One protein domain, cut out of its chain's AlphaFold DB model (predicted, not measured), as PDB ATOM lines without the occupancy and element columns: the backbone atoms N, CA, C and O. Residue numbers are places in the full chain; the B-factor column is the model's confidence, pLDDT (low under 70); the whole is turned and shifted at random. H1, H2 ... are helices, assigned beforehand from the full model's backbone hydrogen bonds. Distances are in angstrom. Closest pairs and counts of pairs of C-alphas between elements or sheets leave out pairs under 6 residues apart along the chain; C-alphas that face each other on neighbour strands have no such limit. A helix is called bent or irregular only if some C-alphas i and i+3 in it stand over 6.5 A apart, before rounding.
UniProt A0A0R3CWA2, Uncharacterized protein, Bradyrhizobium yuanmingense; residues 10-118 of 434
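AT A GLANCE: This is residues 10 to 118 of the 434 residues of an uncharacterized protein of Bradyrhizobium yuanmingense (UniProt A0A0R3CWA2). Picture two helices crossed at about a right angle, H4 packing with its later residues on H2, with H3 near the last residues of H2 and H1 set off at the opposite end of the long axis, where it touches no helix. A winding stretch without a named element, residues 23 to 43, bridges H1 and the three-helix body. The printed part has 109 residues with four named helices, in the order H1, H2, H3, H4, and no named strand; the class is all helix, with 55 residues in named elements. It is only just compact, close to loose, with a radius of gyration of the C-alphas of 15.3 A, and its outline is elongated, spanning 49 by 27 by 20 A.

IN THESE COORDINATES: Start with the longest helix: find C-alpha 91 at (193.515, 205.579, 125.516), where H4 begins, and go on to C-alpha 107 at (206.163, 224.633, 125.675), where it ends, 22.9 A away. Between them H4 is irregular, but only just: C-alphas 99 and 102 are 6.7 A apart. Next look at H2, residues 44 to 58, 21.2 A long, and at H3, residues 67 to 76, 14.3 A long. Last, find C-alpha 10 at (208.487, 233.890, 120.831); from there H1 runs to residue 22, 18.5 A away.

HOW THE PARTS SIT: Look first at Gly 50 and Ala 105, whose C-alphas, 3.8 A apart, are the closest of H2 and H4. These helices touch, with residues 100 to 106 alone on the side of H4, and stand about perpendicular at 84 degrees. H4 only just touches H3, with 3 pairs of C-alphas within 8 A, the closest those of Trp 94 and His 71 at 7.1 A; H4 touches H3 with residues 94 to 98 alone. H3 and H4 run opposite ways at a steep tilt of 61 degrees. H2 and H3 are close but not clearly touching, their closest C-alphas being those of Gln 56 and Ile 74 at 6.7 A. H1 is apart from H2, H3 and H4. Along the backbone, each O i to N i+4 pair is within hydrogen-bond range in H1, H2 and H3, and 11 of 13 in H4.

THE WHOLE: The two C-alphas farthest apart are those of Gly 23 and Met 76, at 49.2 A. You will find long links from H1 to H2, 21 residues, and from H3 to H4, 14 residues, and a short one from H2 to H3. Residues 65 to 66 pair briefly with residues 116 to 117, parallel. The printed part has no cut, its mean pLDDT is 90.6, and no printed residue is under 70.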
ATOM      1  N   ALA A  10     207.097 234.075 121.273       72.75
ATOM      2  CA  ALA A  10     208.487 233.890 120.831       72.75
ATOM      3  C   ALA A  10     208.714 232.757 119.801       72.75
ATOM      4  O   ALA A  10     209.459 232.944 118.835       72.75
ATOM      5  N   LEU A  11     208.094 231.578 119.960       89.06
ATOM      6  CA  LEU A  11     208.394 230.434 119.084       89.06
ATOM      7  C   LEU A  11     207.643 230.500 117.750       89.06
ATOM      8  O   LEU A  11     208.266 230.321 116.701       89.06
ATOM      9  N   ARG A  12     206.334 230.788 117.742       90.25
ATOM     10  CA  ARG A  12     205.591 230.894 116.477       90.25
ATOM     11  C   ARG A  12     206.098 232.051 115.622       90.25
ATOM     12  O   ARG A  12     206.308 231.866 114.421       90.25
ATOM     13  N   ALA A  13     206.374 233.202 116.234       90.25
ATOM     14  CA  ALA A  13     206.916 234.356 115.525       90.25
ATOM     15  C   ALA A  13     208.296 234.067 114.907       90.25
ATOM     16  O   ALA A  13     208.601 234.573 113.823       90.25
ATOM     17  N   THR A  14     209.112 233.219 115.546       92.06
ATOM     18  CA  THR A  14     210.420 232.807 115.012       92.06
ATOM     19  C   THR A  14     210.268 232.061 113.687       92.06
ATOM     20  O   THR A  14     210.861 232.463 112.682       92.06
ATOM     21  N   ILE A  15     209.421 231.024 113.638       92.75
ATOM     22  CA  ILE A  15     209.203 230.273 112.390       92.75
ATOM     23  C   ILE A  15     208.494 231.127 111.327       92.75
ATOM     24  O   ILE A  15     208.849 231.033 110.157       92.75
ATOM     25  N   GLU A  16     207.556 232.001 111.704       92.69
ATOM     26  CA  GLU A  16     206.864 232.908 110.769       92.69
ATOM     27  C   GLU A  16     207.771 234.005 110.197       92.69
ATOM     28  O   GLU A  16     207.605 234.467 109.066       92.69
ATOM     29  N   THR A  17     208.763 234.442 110.962       92.50
ATOM     30  CA  THR A  17     209.783 235.363 110.458       92.50
ATOM     31  C   THR A  17     210.707 234.646 109.485       92.50
ATOM     32  O   THR A  17     210.948 235.153 108.389       92.50
ATOM     33  N   ALA A  18     211.138 233.431 109.818       91.81
ATOM     34  CA  ALA A  18     211.960 232.616 108.934       91.81
ATOM     35  C   ALA A  18     211.248 232.252 107.618       91.81
ATOM     36  O   ALA A  18     211.869 232.311 106.557       91.81
ATOM     37  N   THR A  19     209.948 231.929 107.645       93.00
ATOM     38  CA  THR A  19     209.176 231.653 106.420       93.00
ATOM     39  C   THR A  19     209.076 232.871 105.514       93.00
ATOM     40  O   THR A  19     209.263 232.732 104.305       93.00
ATOM     41  N   ARG A  20     208.828 234.060 106.081       93.62
ATOM     42  CA  ARG A  20     208.797 235.322 105.323       93.62
ATOM     43  C   ARG A  20     210.146 235.627 104.680       93.62
ATOM     44  O   ARG A  20     210.176 235.958 103.502       93.62
ATOM     45  N   LEU A  21     211.243 235.471 105.423       91.62
ATOM     46  CA  LEU A  21     212.599 235.706 104.913       91.62
ATOM     47  C   LEU A  21     212.989 234.720 103.805       91.62
ATOM     48  O   LEU A  21     213.607 235.110 102.822       91.62
ATOM     49  N   ALA A  22     212.621 233.447 103.951       90.25
ATOM     50  CA  ALA A  22     212.950 232.407 102.981       90.25
ATOM     51  C   ALA A  22     211.966 232.312 101.800       90.25
ATOM     52  O   ALA A  22     212.247 231.579 100.853       90.25
ATOM     53  N   GLY A  23     210.813 232.988 101.858       92.56
ATOM     54  CA  GLY A  23     209.766 232.903 100.837       92.56
ATOM     55  C   GLY A  23     209.102 231.522 100.735       92.56
ATOM     56  O   GLY A  23     208.755 231.090  99.639       92.56
ATOM     57  N   VAL A  24     208.949 230.801 101.854       93.69
ATOM     58  CA  VAL A  24     208.401 229.425 101.886       93.69
ATOM     59  C   VAL A  24     207.237 229.282 102.868       93.69
ATOM     60  O   VAL A  24     207.012 230.142 103.713       93.69
ATOM     61  N   SER A  25     206.483 228.182 102.785       94.06
ATOM     62  CA  SER A  25     205.381 227.903 103.717       94.06
ATOM     63  C   SER A  25     205.873 227.472 105.110       94.06
ATOM     64  O   SER A  25     206.993 226.989 105.270       94.06
ATOM     65  N   LEU A  26     205.003 227.573 106.126       92.25
ATOM     66  CA  LEU A  26     205.279 227.055 107.479       92.25
ATOM     67  C   LEU A  26     205.622 225.564 107.476       92.25
ATOM     68  O   LEU A  26     206.520 225.127 108.194       92.25
ATOM     69  N   ASP A  27     204.928 224.782 106.652       92.69
ATOM     70  CA  ASP A  27     205.169 223.344 106.537       92.69
ATOM     71  C   ASP A  27     206.557 223.048 105.956       92.69
ATOM     72  O   ASP A  27     207.188 222.072 106.359       92.69
ATOM     73  N   ALA A  28     207.085 223.922 105.092       91.44
ATOM     74  CA  ALA A  28     208.429 223.786 104.537       91.44
ATOM     75  C   ALA A  28     209.549 224.008 105.568       91.44
ATOM     76  O   ALA A  28     210.673 223.585 105.313       91.44
ATOM     77  N   LEU A  29     209.260 224.642 106.713       93.88
ATOM     78  CA  LEU A  29     210.202 224.864 107.824       93.88
ATOM     79  C   LEU A  29     209.800 224.113 109.107       93.88
ATOM     80  O   LEU A  29     210.325 224.377 110.189       93.88
ATOM     81  N   THR A  30     208.864 223.170 108.997       94.50
ATOM     82  CA  THR A  30     208.444 222.315 110.111       94.50
ATOM     83  C   THR A  30     209.237 221.021 110.097       94.50
ATOM     84  O   THR A  30     209.201 220.254 109.133       94.50
ATOM     85  N   VAL A  31     209.975 220.783 111.177       93.44
ATOM     86  CA  VAL A  31     210.927 219.678 111.286       93.44
ATOM     87  C   VAL A  31     210.231 218.439 111.821       93.44
ATOM     88  O   VAL A  31     210.323 217.372 111.217       93.44
ATOM     89  N   LEU A  32     209.508 218.549 112.936       92.50
ATOM     90  CA  LEU A  32     208.761 217.428 113.516       92.50
ATOM     91  C   LEU A  32     207.348 217.358 112.921       92.50
ATOM     92  O   LEU A  32     207.056 217.977 111.905       92.50
ATOM     93  N   THR A  33     206.463 216.526 113.466       90.19
ATOM     94  CA  THR A  33     205.045 216.611 113.083       90.19
ATOM     95  C   THR A  33     204.446 217.891 113.660       90.19
ATOM     96  O   THR A  33     204.868 218.341 114.722       90.19
ATOM     97  N   THR A  34     203.415 218.459 113.033       88.94
ATOM     98  CA  THR A  34     202.752 219.689 113.519       88.94
ATOM     99  C   THR A  34     202.285 219.588 114.975       88.94
ATOM    100  O   THR A  34     202.217 220.590 115.675       88.94
ATOM    101  N   ARG A  35     201.976 218.374 115.452       85.56
ATOM    102  CA  ARG A  35     201.564 218.119 116.841       85.56
ATOM    103  C   ARG A  35     202.731 218.035 117.835       85.56
ATOM    104  O   ARG A  35     202.475 218.047 119.029       85.56
ATOM    105  N   ARG A  36     203.973 217.884 117.363       88.44
ATOM    106  CA  ARG A  36     205.172 217.661 118.194       88.44
ATOM    107  C   ARG A  36     206.254 218.724 118.016       88.44
ATOM    108  O   ARG A  36     207.131 218.807 118.864       88.44
ATOM    109  N   ASP A  37     206.227 219.492 116.929       93.56
ATOM    110  CA  ASP A  37     207.192 220.563 116.682       93.56
ATOM    111  C   ASP A  37     206.897 221.755 117.606       93.56
ATOM    112  O   ASP A  37     205.812 222.330 117.485       93.56
ATOM    113  N   PRO A  38     207.822 222.154 118.502       93.88
ATOM    114  CA  PRO A  38     207.585 223.249 119.444       93.88
ATOM    115  C   PRO A  38     207.140 224.556 118.777       93.88
ATOM    116  O   PRO A  38     206.259 225.242 119.289       93.88
ATOM    117  N   TYR A  39     207.661 224.853 117.582       94.25
ATOM    118  CA  TYR A  39     207.334 226.063 116.815       94.25
ATOM    119  C   TYR A  39     205.919 226.037 116.206       94.25
ATOM    120  O   TYR A  39     205.470 227.018 115.614       94.25
ATOM    121  N   ARG A  40     205.201 224.911 116.321       94.06
ATOM    122  CA  ARG A  40     203.834 224.719 115.809       94.06
ATOM    123  C   ARG A  40     202.781 224.581 116.915       94.06
ATOM    124  O   ARG A  40     201.599 224.502 116.585       94.06
ATOM    125  N   LEU A  41     203.181 224.545 118.190       92.00
ATOM    126  CA  LEU A  41     202.261 224.368 119.327       92.00
ATOM    127  C   LEU A  41     201.552 225.663 119.735       92.00
ATOM    128  O   LEU A  41     200.413 225.629 120.203       92.00
ATOM    129  N   ASP A  42     202.218 226.788 119.510       90.69
ATOM    130  CA  ASP A  42     201.718 228.133 119.760       90.69
ATOM    131  C   ASP A  42     200.607 228.480 118.747       90.69
ATOM    132  O   ASP A  42     200.823 228.787 117.570       90.69
ATOM    133  N   THR A  43     199.379 228.222 119.203       90.81
ATOM    134  CA  THR A  43     198.106 228.333 118.483       90.81
ATOM    135  C   THR A  43     196.991 228.628 119.491       90.81
ATOM    136  O   THR A  43     197.094 228.183 120.639       90.81
ATOM    137  N   PRO A  44     195.865 229.253 119.095       90.94
ATOM    138  CA  PRO A  44     194.742 229.487 120.009       90.94
ATOM    139  C   PRO A  44     194.257 228.216 120.727       90.94
ATOM    140  O   PRO A  44     193.989 228.239 121.928       90.94
ATOM    141  N   SER A  45     194.216 227.078 120.020       91.44
ATOM    142  CA  SER A  45     193.918 225.776 120.625       91.44
ATOM    143  C   SER A  45     194.984 225.326 121.623       91.44
ATOM    144  O   SER A  45     194.633 224.862 122.698       91.44
ATOM    145  N   GLY A  46     196.270 225.498 121.303       92.00
ATOM    146  CA  GLY A  46     197.365 225.141 122.205       92.00
ATOM    147  C   GLY A  46     197.331 225.955 123.498       92.00
ATOM    148  O   GLY A  46     197.457 225.387 124.581       92.00
ATOM    149  N   HIS A  47     197.061 227.263 123.414       93.00
ATOM    150  CA  HIS A  47     196.901 228.103 124.604       93.00
ATOM    151  C   HIS A  47     195.690 227.698 125.442       93.00
ATOM    152  O   HIS A  47     195.791 227.670 126.667       93.00
ATOM    153  N   ARG A  48     194.557 227.378 124.810       94.62
ATOM    154  CA  ARG A  48     193.361 226.895 125.510       94.62
ATOM    155  C   ARG A  48     193.636 225.580 126.244       94.62
ATOM    156  O   ARG A  48     193.339 225.482 127.431       94.62
ATOM    157  N   ASP A  49     194.228 224.605 125.561       94.31
ATOM    158  CA  ASP A  49     194.495 223.276 126.117       94.31
ATOM    159  C   ASP A  49     195.579 223.343 127.219       94.31
ATOM    160  O   ASP A  49     195.468 222.679 128.249       94.31
ATOM    161  N   GLY A  50     196.590 224.205 127.052       92.69
ATOM    162  CA  GLY A  50     197.620 224.465 128.063       92.69
ATOM    163  C   GLY A  50     197.071 225.138 129.327       92.69
ATOM    164  O   GLY A  50     197.342 224.668 130.430       92.69
ATOM    165  N   LYS A  51     196.245 226.186 129.175       94.06
ATOM    166  CA  LYS A  51     195.554 226.856 130.297       94.06
ATOM    167  C   LYS A  51     194.658 225.895 131.065       94.06
ATOM    168  O   LYS A  51     194.661 225.917 132.294       94.06
ATOM    169  N   TRP A  52     193.918 225.053 130.345       95.19
ATOM    170  CA  TRP A  52     193.072 224.034 130.951       95.19
ATOM    171  C   TRP A  52     193.887 223.093 131.839       95.19
ATOM    172  O   TRP A  52     193.534 222.898 132.999       95.19
ATOM    173  N   LEU A  53     195.023 222.580 131.353       93.88
ATOM    174  CA  LEU A  53     195.850 221.685 132.164       93.88
ATOM    175  C   LEU A  53     196.419 222.386 133.402       93.88
ATOM    176  O   LEU A  53     196.496 221.775 134.466       93.88
ATOM    177  N   THR A  54     196.793 223.662 133.292       91.56
ATOM    178  CA  THR A  54     197.241 224.452 134.446       91.56
ATOM    179  C   THR A  54     196.157 224.580 135.503       91.56
ATOM    180  O   THR A  54     196.470 224.431 136.680       91.56
ATOM    181  N   GLN A  55     194.900 224.795 135.108       91.69
ATOM    182  CA  GLN A  55     193.771 224.807 136.045       91.69
ATOM    183  C   GLN A  55     193.634 223.455 136.754       91.69
ATOM    184  O   GLN A  55     193.588 223.419 137.977       91.69
ATOM    185  N   GLN A  56     193.695 222.343 136.011       90.69
ATOM    186  CA  GLN A  56     193.635 221.003 136.611       90.69
ATOM    187  C   GLN A  56     194.818 220.727 137.560       90.69
ATOM    188  O   GLN A  56     194.680 220.062 138.581       90.69
ATOM    189  N   ALA A  57     196.004 221.247 137.243       87.12
ATOM    190  CA  ALA A  57     197.205 221.048 138.050       87.12
ATOM    191  C   ALA A  57     197.289 221.972 139.280       87.12
ATOM    192  O   ALA A  57     198.058 221.678 140.200       87.12
ATOM    193  N   GLN A  58     196.550 223.087 139.314       83.50
ATOM    194  CA  GLN A  58     196.526 224.010 140.459       83.50
ATOM    195  C   GLN A  58     195.957 223.338 141.711       83.50
ATOM    196  O   GLN A  58     196.501 223.520 142.800       83.50
ATOM    197  N   GLU A  59     194.934 222.503 141.541       73.06
ATOM    198  CA  GLU A  59     194.260 221.781 142.627       73.06
ATOM    199  C   GLU A  59     195.186 220.787 143.349       73.06
ATOM    200  O   GLU A  59     194.961 220.434 144.504       73.06
ATOM    201  N   LEU A  60     196.281 220.381 142.700       74.56
ATOM    202  CA  LEU A  60     197.241 219.401 143.214       74.56
ATOM    203  C   LEU A  60     198.465 220.033 143.907       74.56
ATOM    204  O   LEU A  60     199.376 219.311 144.336       74.56
ATOM    205  N   GLY A  61     198.491 221.364 144.039       77.75
ATOM    206  CA  GLY A  61     199.580 222.114 144.668       77.75
ATOM    207  C   GLY A  61     200.830 222.242 143.790       77.75
ATOM    208  O   GLY A  61     200.816 221.915 142.606       77.75
ATOM    209  N   THR A  62     201.929 222.760 144.353       77.25
ATOM    210  CA  THR A  62     203.140 223.166 143.604       77.25
ATOM    211  C   THR A  62     204.212 222.093 143.427       77.25
ATOM    212  O   THR A  62     205.190 222.320 142.714       77.25
ATOM    213  N   ARG A  63     204.038 220.927 144.053       79.62
ATOM    214  CA  ARG A  63     204.998 219.817 143.996       79.62
ATOM    215  C   ARG A  63     205.098 219.204 142.587       79.62
ATOM    216  O   ARG A  63     204.141 219.305 141.820       79.62
ATOM    217  N   PRO A  64     206.209 218.523 142.251       84.56
ATOM    218  CA  PRO A  64     206.282 217.698 141.048       84.56
ATOM    219  C   PRO A  64     205.213 216.596 141.055       84.56
ATOM    220  O   PRO A  64     204.996 215.941 142.078       84.56
ATOM    221  N   ILE A  65     204.546 216.386 139.920       86.50
ATOM    222  CA  ILE A  65     203.456 215.416 139.761       86.50
ATOM    223  C   ILE A  65     203.774 214.505 138.576       86.50
ATOM    224  O   ILE A  65     204.127 214.967 137.491       86.50
ATOM    225  N   HIS A  66     203.624 213.193 138.760       87.75
ATOM    226  CA  HIS A  66     203.701 212.251 137.647       87.75
ATOM    227  C   HIS A  66     202.546 212.476 136.674       87.75
ATOM    228  O   HIS A  66     201.396 212.526 137.103       87.75
ATOM    229  N   LEU A  67     202.819 212.521 135.368       88.94
ATOM    230  CA  LEU A  67     201.780 212.749 134.356       88.94
ATOM    231  C   LEU A  67     200.641 211.718 134.445       88.94
ATOM    232  O   LEU A  67     199.474 212.063 134.297       88.94
ATOM    233  N   ARG A  68     200.970 210.459 134.765       89.25
ATOM    234  CA  ARG A  68     199.966 209.410 134.992       89.25
ATOM    235  C   ARG A  68     199.156 209.633 136.275       89.25
ATOM    236  O   ARG A  68     197.966 209.358 136.300       89.25
ATOM    237  N   GLY A  69     199.780 210.174 137.321       88.44
ATOM    238  CA  GLY A  69     199.073 210.592 138.533       88.44
ATOM    239  C   GLY A  69     198.123 211.762 138.269       88.44
ATOM    240  O   GLY A  69     196.991 211.744 138.741       88.44
ATOM    241  N   LEU A  70     198.551 212.733 137.453       90.31
ATOM    242  CA  LEU A  70     197.708 213.844 137.002       90.31
ATOM    243  C   LEU A  70     196.509 213.342 136.187       90.31
ATOM    244  O   LEU A  70     195.395 213.793 136.418       90.31
ATOM    245  N   HIS A  71     196.712 212.365 135.298       91.56
ATOM    246  CA  HIS A  71     195.623 211.707 134.574       91.56
ATOM    247  C   HIS A  71     194.557 211.141 135.520       91.56
ATOM    248  O   HIS A  71     193.382 211.459 135.367       91.56
ATOM    249  N   TYR A  72     194.953 210.368 136.537       90.88
ATOM    250  CA  TYR A  72     193.988 209.824 137.496       90.88
ATOM    251  C   TYR A  72     193.289 210.911 138.314       90.88
ATOM    252  O   TYR A  72     192.092 210.798 138.553       90.88
ATOM    253  N   ALA A  73     193.994 211.973 138.705       90.12
ATOM    254  CA  ALA A  73     193.375 213.093 139.406       90.12
ATOM    255  C   ALA A  73     192.276 213.766 138.562       90.12
ATOM    256  O   ALA A  73     191.185 213.997 139.070       90.12
ATOM    257  N   ILE A  74     192.533 214.000 137.269       92.62
ATOM    258  CA  ILE A  74     191.564 214.596 136.331       92.62
ATOM    259  C   ILE A  74     190.341 213.687 136.148       92.62
ATOM    260  O   ILE A  74     189.209 214.171 136.165       92.62
ATOM    261  N   VAL A  75     190.557 212.373 136.006       93.00
ATOM    262  CA  VAL A  75     189.470 211.383 135.909       93.00
ATOM    263  C   VAL A  75     188.610 211.396 137.174       93.00
ATOM    264  O   VAL A  75     187.387 211.439 137.078       93.00
ATOM    265  N   MET A  76     189.231 211.383 138.357       91.38
ATOM    266  CA  MET A  76     188.519 211.365 139.641       91.38
ATOM    267  C   MET A  76     187.780 212.673 139.938       91.38
ATOM    268  O   MET A  76     186.778 212.653 140.647       91.38
ATOM    269  N   ALA A  77     188.260 213.795 139.402       90.12
ATOM    270  CA  ALA A  77     187.600 215.093 139.500       90.12
ATOM    271  C   ALA A  77     186.431 215.259 138.508       90.12
ATOM    272  O   ALA A  77     185.791 216.308 138.501       90.12
ATOM    273  N   GLU A  78     186.168 214.261 137.651       92.50
ATOM    274  CA  GLU A  78     185.160 214.319 136.580       92.50
ATOM    275  C   GLU A  78     185.288 215.587 135.713       92.50
ATOM    276  O   GLU A  78     184.307 216.208 135.289       92.50
ATOM    277  N   ALA A  79     186.532 215.995 135.446       92.31
ATOM    278  CA  ALA A  79     186.815 217.235 134.746       92.31
ATOM    279  C   ALA A  79     186.327 217.193 133.290       92.31
ATOM    280  O   ALA A  79     186.461 216.195 132.575       92.31
ATOM    281  N   ARG A  80     185.802 218.322 132.807       94.81
ATOM    282  CA  ARG A  80     185.452 218.495 131.390       94.81
ATOM    283  C   ARG A  80     186.631 219.058 130.614       94.81
ATOM    284  O   ARG A  80     187.250 220.028 131.052       94.81
ATOM    285  N   LYS A  81     186.908 218.483 129.445       94.44
ATOM    286  CA  LYS A  81     187.865 219.002 128.464       94.44
ATOM    287  C   LYS A  81     187.412 220.370 127.931       94.44
ATOM    288  O   LYS A  81     186.236 220.724 128.047       94.44
ATOM    289  N   PRO A  82     188.307 221.137 127.282       92.56
ATOM    290  CA  PRO A  82     187.960 222.440 126.709       92.56
ATOM    291  C   PRO A  82     186.859 222.422 125.639       92.56
ATOM    292  O   PRO A  82     186.272 223.461 125.358       92.56
ATOM    293  N   ASP A  83     186.596 221.269 125.022       91.50
ATOM    294  CA  ASP A  83     185.496 221.067 124.069       91.50
ATOM    295  C   ASP A  83     184.146 220.753 124.751       91.50
ATOM    296  O   ASP A  83     183.139 220.561 124.074       91.50
ATOM    297  N   GLY A  84     184.114 220.710 126.088       91.12
ATOM    298  CA  GLY A  84     182.935 220.428 126.907       91.12
ATOM    299  C   GLY A  84     182.683 218.942 127.176       91.12
ATOM    300  O   GLY A  84     181.828 218.615 128.009       91.12
ATOM    301  N   THR A  85     183.413 218.035 126.524       95.12
ATOM    302  CA  THR A  85     183.281 216.589 126.752       95.12
ATOM    303  C   THR A  85     183.939 216.170 128.070       95.12
ATOM    304  O   THR A  85     184.828 216.848 128.581       95.12
ATOM    305  N   LEU A  86     183.462 215.081 128.675       95.12
ATOM    306  CA  LEU A  86     184.016 214.564 129.931       95.12
ATOM    307  C   LEU A  86     185.358 213.871 129.668       95.12
ATOM    308  O   LEU A  86     185.428 213.075 128.734       95.12
ATOM    309  N   TYR A  87     186.374 214.141 130.491       95.44
ATOM    310  CA  TYR A  87     187.652 213.433 130.440       95.44
ATOM    311  C   TYR A  87     187.517 212.035 131.063       95.44
ATOM    312  O   TYR A  87     187.066 211.896 132.203       95.44
ATOM    313  N   ARG A  88     187.895 210.996 130.323       94.56
ATOM    314  CA  ARG A  88     187.720 209.584 130.679       94.56
ATOM    315  C   ARG A  88     189.062 208.876 130.843       94.56
ATOM    316  O   ARG A  88     190.103 209.307 130.360       94.56
ATOM    317  N   ASN A  89     189.030 207.751 131.552       94.50
ATOM    318  CA  ASN A  89     190.164 206.834 131.643       94.50
ATOM    319  C   ASN A  89     190.169 205.890 130.431       94.50
ATOM    320  O   ASN A  89     189.880 204.701 130.566       94.50
ATOM    321  N   ASP A  90     190.425 206.446 129.250       93.44
ATOM    322  CA  ASP A  90     190.605 205.705 128.003       93.44
ATOM    323  C   ASP A  90     191.891 206.135 127.277       93.44
ATOM    324  O   ASP A  90     192.572 207.088 127.676       93.44
ATOM    325  N   ASP A  91     192.267 205.368 126.252       90.38
ATOM    326  CA  ASP A  91     193.515 205.579 125.516       90.38
ATOM    327  C   ASP A  91     193.508 206.898 124.728       90.38
ATOM    328  O   ASP A  91     194.547 207.554 124.646       90.38
ATOM    329  N   ASP A  92     192.349 207.327 124.219       92.69
ATOM    330  CA  ASP A  92     192.204 208.558 123.436       92.69
ATOM    331  C   ASP A  92     192.428 209.804 124.308       92.69
ATOM    332  O   ASP A  92     193.190 210.708 123.944       92.69
ATOM    333  N   ASP A  93     191.807 209.856 125.487       93.38
ATOM    334  CA  ASP A  93     191.969 210.964 126.429       93.38
ATOM    335  C   ASP A  93     193.346 210.950 127.096       93.38
ATOM    336  O   ASP A  93     193.920 212.012 127.385       93.38
ATOM    337  N   TRP A  94     193.926 209.767 127.308       93.06
ATOM    338  CA  TRP A  94     195.315 209.643 127.738       93.06
ATOM    339  C   TRP A  94     196.292 210.165 126.675       93.06
ATOM    340  O   TRP A  94     197.163 210.981 127.003       93.06
ATOM    341  N   GLU A  95     196.133 209.768 125.409       91.69
ATOM    342  CA  GLU A  95     196.954 210.265 124.301       91.69
ATOM    343  C   GLU A  95     196.790 211.781 124.153       91.69
ATOM    344  O   GLU A  95     197.783 212.503 124.046       91.69
ATOM    345  N   TRP A  96     195.563 212.303 124.219       93.75
ATOM    346  CA  TRP A  96     195.314 213.743 124.154       93.75
ATOM    347  C   TRP A  96     195.992 214.500 125.306       93.75
ATOM    348  O   TRP A  96     196.654 215.518 125.074       93.75
ATOM    349  N   LEU A  97     195.903 214.003 126.542       93.00
ATOM    350  CA  LEU A  97     196.567 214.627 127.690       93.00
ATOM    351  C   LEU A  97     198.088 214.664 127.498       93.00
ATOM    352  O   LEU A  97     198.705 215.716 127.685       93.00
ATOM    353  N   GLN A  98     198.688 213.539 127.105       90.75
ATOM    354  CA  GLN A  98     200.136 213.397 126.957       90.75
ATOM    355  C   GLN A  98     200.683 214.167 125.748       90.75
ATOM    356  O   GLN A  98     201.648 214.927 125.868       90.75
ATOM    357  N   GLU A  99     200.084 213.974 124.576       88.94
ATOM    358  CA  GLU A  99     200.604 214.465 123.300       88.94
ATOM    359  C   GLU A  99     200.106 215.871 122.945       88.94
ATOM    360  O   GLU A  99     200.666 216.496 122.042       88.94
ATOM    361  N   ARG A 100     199.082 216.397 123.634       90.75
ATOM    362  CA  ARG A 100     198.533 217.740 123.376       90.75
ATOM    363  C   ARG A 100     198.610 218.629 124.603       90.75
ATOM    364  O   ARG A 100     199.433 219.544 124.613       90.75
ATOM    365  N   ALA A 101     197.789 218.374 125.618       93.00
ATOM    366  CA  ALA A 101     197.619 219.300 126.736       93.00
ATOM    367  C   ALA A 101     198.934 219.509 127.509       93.00
ATOM    368  O   ALA A 101     199.372 220.646 127.685       93.00
ATOM    369  N   ALA A 102     199.629 218.426 127.876       92.00
ATOM    370  CA  ALA A 102     200.884 218.490 128.629       92.00
ATOM    371  C   ALA A 102     202.047 219.086 127.828       92.00
ATOM    372  O   ALA A 102     202.911 219.757 128.398       92.00
ATOM    373  N   LYS A 103     202.088 218.871 126.507       91.69
ATOM    374  CA  LYS A 103     203.090 219.508 125.638       91.69
ATOM    375  C   LYS A 103     202.821 221.000 125.494       91.69
ATOM    376  O   LYS A 103     203.737 221.788 125.706       91.69
ATOM    377  N   CYS A 104     201.580 221.395 125.209       92.56
ATOM    378  CA  CYS A 104     201.217 222.806 125.080       92.56
ATOM    379  C   CYS A 104     201.437 223.559 126.396       92.56
ATOM    380  O   CYS A 104     202.048 224.620 126.385       92.56
ATOM    381  N   ALA A 105     201.027 222.994 127.534       92.62
ATOM    382  CA  ALA A 105     201.230 223.618 128.839       92.62
ATOM    383  C   ALA A 105     202.715 223.894 129.138       92.62
ATOM    384  O   ALA A 105     203.044 224.968 129.635       92.62
ATOM    385  N   ARG A 106     203.613 222.958 128.801       92.50
ATOM    386  CA  ARG A 106     205.058 223.109 129.026       92.50
ATOM    387  C   ARG A 106     205.720 224.060 128.027       92.50
ATOM    388  O   ARG A 106     206.373 225.020 128.428       92.50
ATOM    389  N   TRP A 107     205.524 223.834 126.729       92.56
ATOM    390  CA  TRP A 107     206.163 224.633 125.675       92.56
ATOM    391  C   TRP A 107     205.665 226.082 125.623       92.56
ATOM    392  O   TRP A 107     206.448 226.975 125.309       92.56
ATOM    393  N   LEU A 108     204.405 226.329 125.998       91.31
ATOM    394  CA  LEU A 108     203.835 227.679 126.120       91.31
ATOM    395  C   LEU A 108     204.050 228.293 127.513       91.31
ATOM    396  O   LEU A 108     203.470 229.329 127.818       91.31
ATOM    397  N   ALA A 109     204.886 227.665 128.348       90.38
ATOM    398  CA  ALA A 109     205.296 228.149 129.666       90.38
ATOM    399  C   ALA A 109     204.161 228.336 130.697       90.38
ATOM    400  O   ALA A 109     204.341 229.033 131.691       90.38
ATOM    401  N   TYR A 110     203.012 227.674 130.525       91.00
ATOM    402  CA  TYR A 110     201.957 227.649 131.547       91.00
ATOM    403  C   TYR A 110     202.285 226.733 132.732       91.00
ATOM    404  O   TYR A 110     201.747 226.915 133.826       91.00
ATOM    405  N   ILE A 111     203.129 225.722 132.509       90.25
ATOM    406  CA  ILE A 111     203.616 224.783 133.521       90.25
ATOM    407  C   ILE A 111     205.126 224.583 133.315       90.25
ATOM    408  O   ILE A 111     205.532 224.206 132.216       90.25
ATOM    409  N   PRO A 112     205.972 224.762 134.345       89.19
ATOM    410  CA  PRO A 112     207.399 224.458 134.249       89.19
ATOM    411  C   PRO A 112     207.674 222.993 133.869       89.19
ATOM    412  O   PRO A 112     207.008 222.081 134.364       89.19
ATOM    413  N   PHE A 113     208.701 222.738 133.050       89.44
ATOM    414  CA  PHE A 113     209.052 221.378 132.602       89.44
ATOM    415  C   PHE A 113     209.362 220.409 133.754       89.44
ATOM    416  O   PHE A 113     209.043 219.228 133.656       89.44
ATOM    417  N   ASN A 114     209.928 220.900 134.860       86.06
ATOM    418  CA  ASN A 114     210.236 220.101 136.051       86.06
ATOM    419  C   ASN A 114     209.019 219.810 136.953       86.06
ATOM    420  O   ASN A 114     209.147 219.048 137.910       86.06
ATOM    421  N   ARG A 115     207.847 220.399 136.676       86.75
ATOM    422  CA  ARG A 115     206.626 220.167 137.462       86.75
ATOM    423  C   ARG A 115     205.893 218.890 137.059       86.75
ATOM    424  O   ARG A 115     205.211 218.303 137.893       86.75
ATOM    425  N   ILE A 116     206.036 218.450 135.808       87.19
ATOM    426  CA  ILE A 116     205.444 217.206 135.308       87.19
ATOM    427  C   ILE A 116     206.554 216.179 135.090       87.19
ATOM    428  O   ILE A 116     207.457 216.387 134.280       87.19
ATOM    429  N   ILE A 117     206.456 215.053 135.794       84.31
ATOM    430  CA  ILE A 117     207.366 213.918 135.638       84.31
ATOM    431  C   ILE A 117     206.737 212.928 134.654       84.31
ATOM    432  O   ILE A 117     205.705 212.311 134.939       84.31
ATOM    433  N   ASP A 118     207.370 212.759 133.496       81.94
ATOM    434  CA  ASP A 118     206.992 211.743 132.517       81.94
ATOM    435  C   ASP A 118     207.357 210.354 133.083       81.94
ATOM    436  O   ASP A 118     208.529 209.997 133.172       81.94
TER     437      ASP A 118